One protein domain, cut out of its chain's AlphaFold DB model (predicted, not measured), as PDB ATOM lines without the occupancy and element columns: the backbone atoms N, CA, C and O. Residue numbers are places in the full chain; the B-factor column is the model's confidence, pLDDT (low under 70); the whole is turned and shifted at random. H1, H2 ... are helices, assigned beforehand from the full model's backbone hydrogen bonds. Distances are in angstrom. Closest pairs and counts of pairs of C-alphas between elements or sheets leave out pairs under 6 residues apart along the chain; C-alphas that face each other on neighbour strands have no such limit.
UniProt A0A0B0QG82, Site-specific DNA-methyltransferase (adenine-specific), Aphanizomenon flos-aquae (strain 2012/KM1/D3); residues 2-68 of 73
ATOM      1  N   ILE A   2      37.014 -14.278 258.924       64.19
ATOM      2  CA  ILE A   2      37.789 -13.110 259.408       64.19
ATOM      3  C   ILE A   2      39.098 -13.495 260.132       64.19
ATOM      4  O   ILE A   2      40.115 -12.830 259.952       64.19
ATOM      5  N   ASP A   3      39.117 -14.601 260.886       71.69
ATOM      6  CA  ASP A   3      40.317 -15.045 261.623       71.69
ATOM      7  C   ASP A   3      41.507 -15.355 260.696       71.69
ATOM      8  O   ASP A   3      42.637 -14.965 260.972       71.69
ATOM      9  N   TYR A   4      41.246 -15.968 259.535       72.56
ATOM     10  CA  TYR A   4      42.271 -16.238 258.522       72.56
ATOM     11  C   TYR A   4      42.856 -14.945 257.948       72.56
ATOM     12  O   TYR A   4      44.068 -14.823 257.777       72.56
ATOM     13  N   VAL A   5      41.992 -13.965 257.680       69.25
ATOM     14  CA  VAL A   5      42.404 -12.667 257.144       69.25
ATOM     15  C   VAL A   5      43.327 -11.968 258.141       69.25
ATOM     16  O   VAL A   5      44.452 -11.623 257.793       69.25
ATOM     17  N   ASN A   6      42.913 -11.870 259.404       70.25
ATOM     18  CA  ASN A   6      43.683 -11.181 260.440       70.25
ATOM     19  C   ASN A   6      44.973 -11.909 260.838       70.25
ATOM     20  O   ASN A   6      45.983 -11.261 261.104       70.25
ATOM     21  N   ARG A   7      44.957 -13.246 260.902       76.25
ATOM     22  CA  ARG A   7      46.090 -14.025 261.428       76.25
ATOM     23  C   ARG A   7      47.044 -14.560 260.373       76.25
ATOM     24  O   ARG A   7      48.160 -14.928 260.723       76.25
ATOM     25  N   LYS A   8      46.626 -14.644 259.109       76.12
ATOM     26  CA  LYS A   8      47.469 -15.179 258.028       76.12
ATOM     27  C   LYS A   8      47.653 -14.191 256.890       76.12
ATOM     28  O   LYS A   8      48.791 -13.911 256.532       76.12
ATOM     29  N   LEU A   9      46.567 -13.634 256.356       78.88
ATOM     30  CA  LEU A   9      46.648 -12.773 255.174       78.88
ATOM     31  C   LEU A   9      47.333 -11.431 255.475       78.88
ATOM     32  O   LEU A   9      48.265 -11.055 254.773       78.88
ATOM     33  N   PHE A  10      46.926 -10.745 256.546       77.88
ATOM     34  CA  PHE A  10      47.521  -9.466 256.949       77.88
ATOM     35  C   PHE A  10      49.022  -9.573 257.274       77.88
ATOM     36  O   PHE A  10      49.796  -8.809 256.699       77.88
ATOM     37  N   PRO A  11      49.477 -10.521 258.121       83.31
ATOM     38  CA  PRO A  11      50.905 -10.704 258.391       83.31
ATOM     39  C   PRO A  11      51.706 -11.061 257.138       83.31
ATOM     40  O   PRO A  11      52.814 -10.567 256.945       83.31
ATOM     41  N   TYR A  12      51.135 -11.888 256.257       82.50
ATOM     42  CA  TYR A  12      51.775 -12.246 254.997       82.50
ATOM     43  C   TYR A  12      51.980 -11.027 254.091       82.50
ATOM     44  O   TYR A  12      53.059 -10.881 253.519       82.50
ATOM     45  N   LEU A  13      50.971 -10.151 254.003       82.06
ATOM     46  CA  LEU A  13      51.016  -8.950 253.175       82.06
ATOM     47  C   LEU A  13      51.962  -7.881 253.738       82.06
ATOM     48  O   LEU A  13      52.716  -7.275 252.985       82.06
ATOM     49  N   GLN A  14      51.996  -7.702 255.061       81.25
ATOM     50  CA  GLN A  14      52.967  -6.814 255.715       81.25
ATOM     51  C   GLN A  14      54.412  -7.242 255.444       81.25
ATOM     52  O   GLN A  14      55.266  -6.404 255.160       81.25
ATOM     53  N   GLY A  15      54.665  -8.553 255.437       83.62
ATOM     54  CA  GLY A  15      55.986  -9.105 255.154       83.62
ATOM     55  C   GLY A  15      56.481  -8.881 253.720       83.62
ATOM     56  O   GLY A  15      57.621  -9.242 253.434       83.62
ATOM     57  N   PHE A  16      55.678  -8.316 252.806       83.50
ATOM     58  CA  PHE A  16      56.186  -7.883 251.499       83.50
ATOM     59  C   PHE A  16      57.118  -6.677 251.610       83.50
ATOM     60  O   PHE A  16      58.069  -6.596 250.842       83.50
ATOM     61  N   LYS A  17      56.925  -5.803 252.608       79.12
ATOM     62  CA  LYS A  17      57.822  -4.661 252.840       79.12
ATOM     63  C   LYS A  17      59.243  -5.119 253.160       79.12
ATOM     64  O   LYS A  17      60.200  -4.542 252.666       79.12
ATOM     65  N   GLU A  18      59.366  -6.169 253.968       83.56
ATOM     66  CA  GLU A  18      60.653  -6.754 254.367       83.56
ATOM     67  C   GLU A  18      61.289  -7.596 253.255       83.56
ATOM     68  O   GLU A  18      62.504  -7.757 253.214       83.56
ATOM     69  N   ARG A  19      60.468  -8.142 252.352       82.69
ATOM     70  CA  ARG A  19      60.922  -8.931 251.197       82.69
ATOM     71  C   ARG A  19      61.241  -8.080 249.972       82.69
ATOM     72  O   ARG A  19      61.839  -8.587 249.027       82.69
ATOM     73  N   ALA A  20      60.839  -6.817 249.976       85.00
ATOM     74  CA  ALA A  20      61.088  -5.903 248.885       85.00
ATOM     75  C   ALA A  20      62.560  -5.494 248.820       85.00
ATOM     76  O   ALA A  20      63.152  -5.048 249.799       85.00
ATOM     77  N   THR A  21      63.134  -5.582 247.626       81.31
ATOM     78  CA  THR A  21      64.521  -5.186 247.357       81.31
ATOM     79  C   THR A  21      64.708  -3.670 247.295       81.31
ATOM     80  O   THR A  21      65.829  -3.190 247.436       81.31
ATOM     81  N   SER A  22      63.636  -2.909 247.052       81.75
ATOM     82  CA  SER A  22      63.675  -1.449 246.925       81.75
ATOM     83  C   SER A  22      62.293  -0.833 247.189       81.75
ATOM     84  O   SER A  22      61.285  -1.474 246.863       81.75
ATOM     85  N   PRO A  23      62.212   0.404 247.721       80.94
ATOM     86  CA  PRO A  23      60.948   1.103 247.957       80.94
ATOM     87  C   PRO A  23      60.087   1.339 246.708       80.94
ATOM     88  O   PRO A  23      58.882   1.549 246.819       80.94
ATOM     89  N   ASP A  24      60.676   1.260 245.514       80.69
ATOM     90  CA  ASP A  24      59.947   1.444 244.254       80.69
ATOM     91  C   ASP A  24      59.159   0.193 243.814       80.69
ATOM     92  O   ASP A  24      58.287   0.257 242.946       80.69
ATOM     93  N   THR A  25      59.438  -0.957 244.432       83.31
ATOM     94  CA  THR A  25      58.807  -2.234 244.070       83.31
ATOM     95  C   THR A  25      57.341  -2.298 244.491       83.31
ATOM     96  O   THR A  25      56.918  -1.717 245.496       83.31
ATOM     97  N   ILE A  26      56.551  -3.060 243.734       78.06
ATOM     98  CA  ILE A  26      55.139  -3.301 244.046       78.06
ATOM     99  C   ILE A  26      55.017  -4.011 245.402       78.06
ATOM    100  O   ILE A  26      54.138  -3.668 246.190       78.06
ATOM    101  N   GLU A  27      55.926  -4.935 245.724       80.81
ATOM    102  CA  GLU A  27      55.981  -5.595 247.029       80.81
ATOM    103  C   GLU A  27      56.146  -4.596 248.178       80.81
ATOM    104  O   GLU A  27      55.422  -4.678 249.175       80.81
ATOM    105  N   TYR A  28      57.041  -3.614 248.036       85.44
ATOM    106  CA  TYR A  28      57.222  -2.594 249.063       85.44
ATOM    107  C   TYR A  28      55.947  -1.777 249.266       85.44
ATOM    108  O   TYR A  28      55.489  -1.626 250.400       85.44
ATOM    109  N   LYS A  29      55.334  -1.313 248.167       80.75
ATOM    110  CA  LYS A  29      54.085  -0.537 248.194       80.75
ATOM    111  C   LYS A  29      52.968  -1.320 248.891       80.75
ATOM    112  O   LYS A  29      52.322  -0.791 249.791       80.75
ATOM    113  N   ILE A  30      52.798  -2.601 248.550       80.69
ATOM    114  CA  ILE A  30      51.828  -3.496 249.201       80.69
ATOM    115  C   ILE A  30      52.122  -3.607 250.704       80.69
ATOM    116  O   ILE A  30      51.230  -3.412 251.527       80.69
ATOM    117  N   GLY A  31      53.363  -3.893 251.094       83.81
ATOM    118  CA  GLY A  31      53.705  -4.058 252.506       83.81
ATOM    119  C   GLY A  31      53.571  -2.775 253.335       83.81
ATOM    120  O   GLY A  31      53.199  -2.837 254.512       83.81
ATOM    121  N   GLU A  32      53.830  -1.612 252.734       83.88
ATOM    122  CA  GLU A  32      53.655  -0.309 253.377       83.88
ATOM    123  C   GLU A  32      52.174  -0.002 253.631       83.88
ATOM    124  O   GLU A  32      51.785   0.246 254.774       83.88
ATOM    125  N   ILE A  33      51.336  -0.159 252.606       79.75
ATOM    126  CA  ILE A  33      49.878  -0.034 252.696       79.75
ATOM    127  C   ILE A  33      49.315  -0.912 253.821       79.75
ATOM    128  O   ILE A  33      48.575  -0.448 254.689       79.75
ATOM    129  N   PHE A  34      49.679  -2.198 253.838       78.69
ATOM    130  CA  PHE A  34      49.144  -3.140 254.822       78.69
ATOM    131  C   PHE A  34      49.708  -2.914 256.232       78.69
ATOM    132  O   PHE A  34      49.061  -3.279 257.220       78.69
ATOM    133  N   SER A  35      50.881  -2.288 256.360       80.56
ATOM    134  CA  SER A  35      51.392  -1.804 257.649       80.56
ATOM    135  C   SER A  35      50.550  -0.653 258.191       80.56
ATOM    136  O   SER A  35      50.204  -0.656 259.375       80.56
ATOM    137  N   GLU A  36      50.150   0.276 257.325       78.62
ATOM    138  CA  GLU A  36      49.333   1.422 257.711       78.62
ATOM    139  C   GLU A  36      47.895   1.017 258.070       78.62
ATOM    140  O   GLU A  36      47.377   1.434 259.110       78.62
ATOM    141  N   ILE A  37      47.277   0.120 257.288       74.19
ATOM    142  CA  ILE A  37      45.914  -0.375 257.548       74.19
ATOM    143  C   ILE A  37      45.815  -1.020 258.936       74.19
ATOM    144  O   ILE A  37      44.886  -0.708 259.673       74.19
ATOM    145  N   LYS A  38      46.768  -1.875 259.339       70.62
ATOM    146  CA  LYS A  38      46.751  -2.516 260.673       70.62
ATOM    147  C   LYS A  38      46.810  -1.491 261.807       70.62
ATOM    148  O   LYS A  38      46.120  -1.661 262.809       70.62
ATOM    149  N   ASN A  39      47.616  -0.443 261.645       68.88
ATOM    150  CA  ASN A  39      47.765   0.611 262.647       68.88
ATOM    151  C   ASN A  39      46.459   1.419 262.801       68.88
ATOM    152  O   ASN A  39      46.013   1.713 263.913       68.88
ATOM    153  N   ARG A  40      45.771   1.679 261.680       67.19
ATOM    154  CA  ARG A  40      44.447   2.323 261.668       67.19
ATOM    155  C   ARG A  40      43.340   1.415 262.218       67.19
ATOM    156  O   ARG A  40      42.484   1.883 262.963       67.19
ATOM    157  N   PHE A  41      43.389   0.113 261.932       67.06
ATOM    158  CA  PHE A  41      42.460  -0.892 262.467       67.06
ATOM    159  C   PHE A  41      42.519  -0.993 263.993       67.06
ATOM    160  O   PHE A  41      41.487  -1.060 264.653       67.06
ATOM    161  N   GLN A  42      43.726  -0.957 264.567       63.25
ATOM    162  CA  GLN A  42      43.909  -0.927 266.023       63.25
ATOM    163  C   GLN A  42      43.423   0.386 266.649       63.25
ATOM    164  O   GLN A  42      42.990   0.384 267.798       63.25
ATOM    165  N   SER A  43      43.444   1.483 265.888       62.28
ATOM    166  CA  SER A  43      42.985   2.804 266.335       62.28
ATOM    167  C   SER A  43      41.460   2.999 266.281       62.28
ATOM    168  O   SER A  43      40.982   4.047 266.702       62.28
ATOM    169  N   GLY A  44      40.683   2.009 265.808       62.16
ATOM    170  CA  GLY A  44      39.211   2.037 265.860       62.16
ATOM    171  C   GLY A  44      38.478   1.946 264.517       62.16
ATOM    172  O   GLY A  44      37.264   2.137 264.484       62.16
ATOM    173  N   TYR A  45      39.169   1.649 263.412       65.06
ATOM    174  CA  TYR A  45      38.519   1.382 262.121       65.06
ATOM    175  C   TYR A  45      37.758   0.045 262.128       65.06
ATOM    176  O   TYR A  45      38.257  -0.958 262.647       65.06
ATOM    177  N   SER A  46      36.562   0.006 261.527       68.75
ATOM    178  CA  SER A  46      35.792  -1.234 261.403       68.75
ATOM    179  C   SER A  46      36.285  -2.083 260.230       68.75
ATOM    180  O   SER A  46      36.953  -1.614 259.307       68.75
ATOM    181  N   LEU A  47      35.905  -3.361 260.222       66.19
ATOM    182  CA  LEU A  47      36.272  -4.279 259.145       66.19
ATOM    183  C   LEU A  47      35.717  -3.886 257.775       66.19
ATOM    184  O   LEU A  47      36.323  -4.212 256.757       66.19
ATOM    185  N   ARG A  48      34.600  -3.152 257.760       73.88
ATOM    186  CA  ARG A  48      34.031  -2.574 256.543       73.88
ATOM    187  C   ARG A  48      34.944  -1.493 255.972       73.88
ATOM    188  O   ARG A  48      35.202  -1.506 254.776       73.88
ATOM    189  N   ASP A  49      35.498  -0.641 256.820       71.94
ATOM    190  CA  ASP A  49      36.323   0.471 256.365       71.94
ATOM    191  C   ASP A  49      37.673   0.009 255.779       71.94
ATOM    192  O   ASP A  49      38.151   0.587 254.807       71.94
ATOM    193  N   ALA A  50      38.290  -1.072 256.293       70.31
ATOM    194  CA  ALA A  50      39.466  -1.638 255.604       70.31
ATOM    195  C   ALA A  50      39.111  -2.346 254.300       70.31
ATOM    196  O   ALA A  50      39.946  -2.376 253.401       70.31
ATOM    197  N   LEU A  51      37.913  -2.929 254.186       70.06
ATOM    198  CA  LEU A  51      37.462  -3.488 252.912       70.06
ATOM    199  C   LEU A  51      37.308  -2.381 251.863       70.06
ATOM    200  O   LEU A  51      37.762  -2.578 250.741       70.06
ATOM    201  N   GLU A  52      36.762  -1.219 252.232       72.25
ATOM    202  CA  GLU A  52      36.702  -0.050 251.342       72.25
ATOM    203  C   GLU A  52      38.097   0.465 250.970       72.25
ATOM    204  O   GLU A  52      38.365   0.699 249.796       72.25
ATOM    205  N   TYR A  53      39.023   0.543 251.930       69.69
ATOM    206  CA  TYR A  53      40.394   0.987 251.656       69.69
ATOM    207  C   TYR A  53      41.137   0.039 250.697       69.69
ATOM    208  O   TYR A  53      41.832   0.479 249.782       69.69
ATOM    209  N   ILE A  54      40.970  -1.278 250.877       67.75
ATOM    210  CA  ILE A  54      41.534  -2.299 249.981       67.75
ATOM    211  C   ILE A  54      40.899  -2.211 248.587       67.75
ATOM    212  O   ILE A  54      41.612  -2.367 247.593       67.75
ATOM    213  N   ASP A  55      39.588  -1.974 248.493       65.69
ATOM    214  CA  ASP A  55      38.915  -1.835 247.200       65.69
ATOM    215  C   ASP A  55      39.374  -0.566 246.463       65.69
ATOM    216  O   ASP A  55      39.695  -0.644 245.278       65.69
ATOM    217  N   GLU A  56      39.556   0.556 247.170       65.75
ATOM    218  CA  GLU A  56      40.097   1.802 246.606       65.75
ATOM    219  C   GLU A  56      41.525   1.612 246.063       65.75
ATOM    220  O   GLU A  56      41.855   2.042 244.957       65.75
ATOM    221  N   LEU A  57      42.375   0.891 246.796       62.19
ATOM    222  CA  LEU A  57      43.733   0.552 246.361       62.19
ATOM    223  C   LEU A  57      43.762  -0.394 245.160       62.19
ATOM    224  O   LEU A  57      44.575  -0.221 244.248       62.19
ATOM    225  N   ARG A  58      42.861  -1.383 245.126       56.72
ATOM    226  CA  ARG A  58      42.690  -2.269 243.970       56.72
ATOM    227  C   ARG A  58      42.194  -1.488 242.754       56.72
ATOM    228  O   ARG A  58      42.615  -1.793 241.643       56.72
ATOM    229  N   PHE A  59      41.356  -0.473 242.959       53.41
ATOM    230  CA  PHE A  59      40.882   0.413 241.900       53.41
ATOM    231  C   PHE A  59      42.008   1.287 241.348       53.41
ATOM    232  O   PHE A  59      42.157   1.347 240.134       53.41
ATOM    233  N   ARG A  60      42.870   1.864 242.199       53.75
ATOM    234  CA  ARG A  60      44.070   2.597 241.744       53.75
ATOM    235  C   ARG A  60      45.015   1.699 240.939       53.75
ATOM    236  O   ARG A  60      45.384   2.054 239.827       53.75
ATOM    237  N   SER A  61      45.284   0.484 241.422       53.22
ATOM    238  CA  SER A  61      46.118  -0.489 240.701       53.22
ATOM    239  C   SER A  61      45.492  -0.975 239.382       53.22
ATOM    240  O   SER A  61      46.212  -1.222 238.418       53.22
ATOM    241  N   GLN A  62      44.162  -1.105 239.304       48.31
ATOM    242  CA  GLN A  62      43.455  -1.485 238.072       48.31
ATOM    243  C   GLN A  62      43.261  -0.312 237.102       48.31
ATOM    244  O   GLN A  62      43.177  -0.545 235.896       48.31
ATOM    245  N   GLN A  63      43.210   0.924 237.598       51.59
ATOM    246  CA  GLN A  63      43.172   2.138 236.786       51.59
ATOM    247  C   GLN A  63      44.548   2.404 236.157       51.59
ATOM    248  O   GLN A  63      44.610   2.633 234.952       51.59
ATOM    249  N   GLU A  64      45.642   2.178 236.894       46.31
ATOM    250  CA  GLU A  64      47.007   2.113 236.334       46.31
ATOM    251  C   GLU A  64      47.170   0.968 235.311       46.31
ATOM    252  O   GLU A  64      47.970   1.053 234.383       46.31
ATOM    253  N   LYS A  65      46.372  -0.103 235.420       46.97
ATOM    254  CA  LYS A  65      46.343  -1.193 234.429       46.97
ATOM    255  C   LYS A  65      45.494  -0.867 233.192       46.97
ATOM    256  O   LYS A  65      45.756  -1.417 232.124       46.97
ATOM    257  N   HIS A  66      44.506   0.027 233.307       45.38
ATOM    258  CA  HIS A  66      43.680   0.475 232.176       45.38
ATOM    259  C   HIS A  66      44.429   1.419 231.229       45.38
ATOM    260  O   HIS A  66      44.139   1.413 230.034       45.38
ATOM    261  N   GLU A  67      45.444   2.142 231.709       45.59
ATOM    262  CA  GLU A  67      46.334   2.921 230.832       45.59
ATOM    263  C   GLU A  67      47.207   2.031 229.927       45.59
ATOM    264  O   GLU A  67      47.675   2.483 228.886       45.59
ATOM    265  N   LEU A  68      47.360   0.739 230.250       48.91
ATOM    266  CA  LEU A  68      48.117  -0.229 229.445       48.91
ATOM    267  C   LEU A  68      47.253  -1.122 228.537       48.91
ATOM    268  O   LEU A  68      47.799  -1.808 227.677       48.91
TER     269      LEU A  68
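This is residues 2 to 68 of the 73 residues of the protein "Site-specific DNA-methyltransferase (adenine-specific)" of Aphanizomenon flos-aquae (strain 2012/KM1/D3) (UniProt A0A0B0QG82). H1 and H2 pack on each other aslant, and H3 folds back past H2 across a gap, its residues 58 to 66 sticking out. The printed part has 67 residues with three named helices, H1, H2, H3, and no named strand, all helix. It is only just compact, close to loose, radius of gyration of the C-alphas 12.7 A, spanning 36 by 25 by 20 A.

H1, residues 2 to 19, 24.9 A, begins at C-alpha 2 (37.789, -13.110, 259.408). H2 is residues 26 to 42, 24.8 A. H3, residues 47 to 66, 28.4 A, ends at C-alpha 66 (43.680, 0.475, 232.176).

H1 and H2 touch, closest C-alphas Lys 17 and Gly 31, 4.2 A, a steep tilt of 45 degrees, opposite ways. The helical hairpin H2 and H3 only just touches, by 3 pairs of C-alphas within 8 A, residues 37 to 41 with 47 to 50, closest Ile 37 and Ala 50, 6.9 A. H1 and H3 are apart. Every O i to N i+4 pair is within hydrogen-bond range in H2 and H3, 9 of 14 in H1.

The printed part has no cut and no long link. Residues 39 to 47 and 53 to 68 are among those with pLDDT under 70.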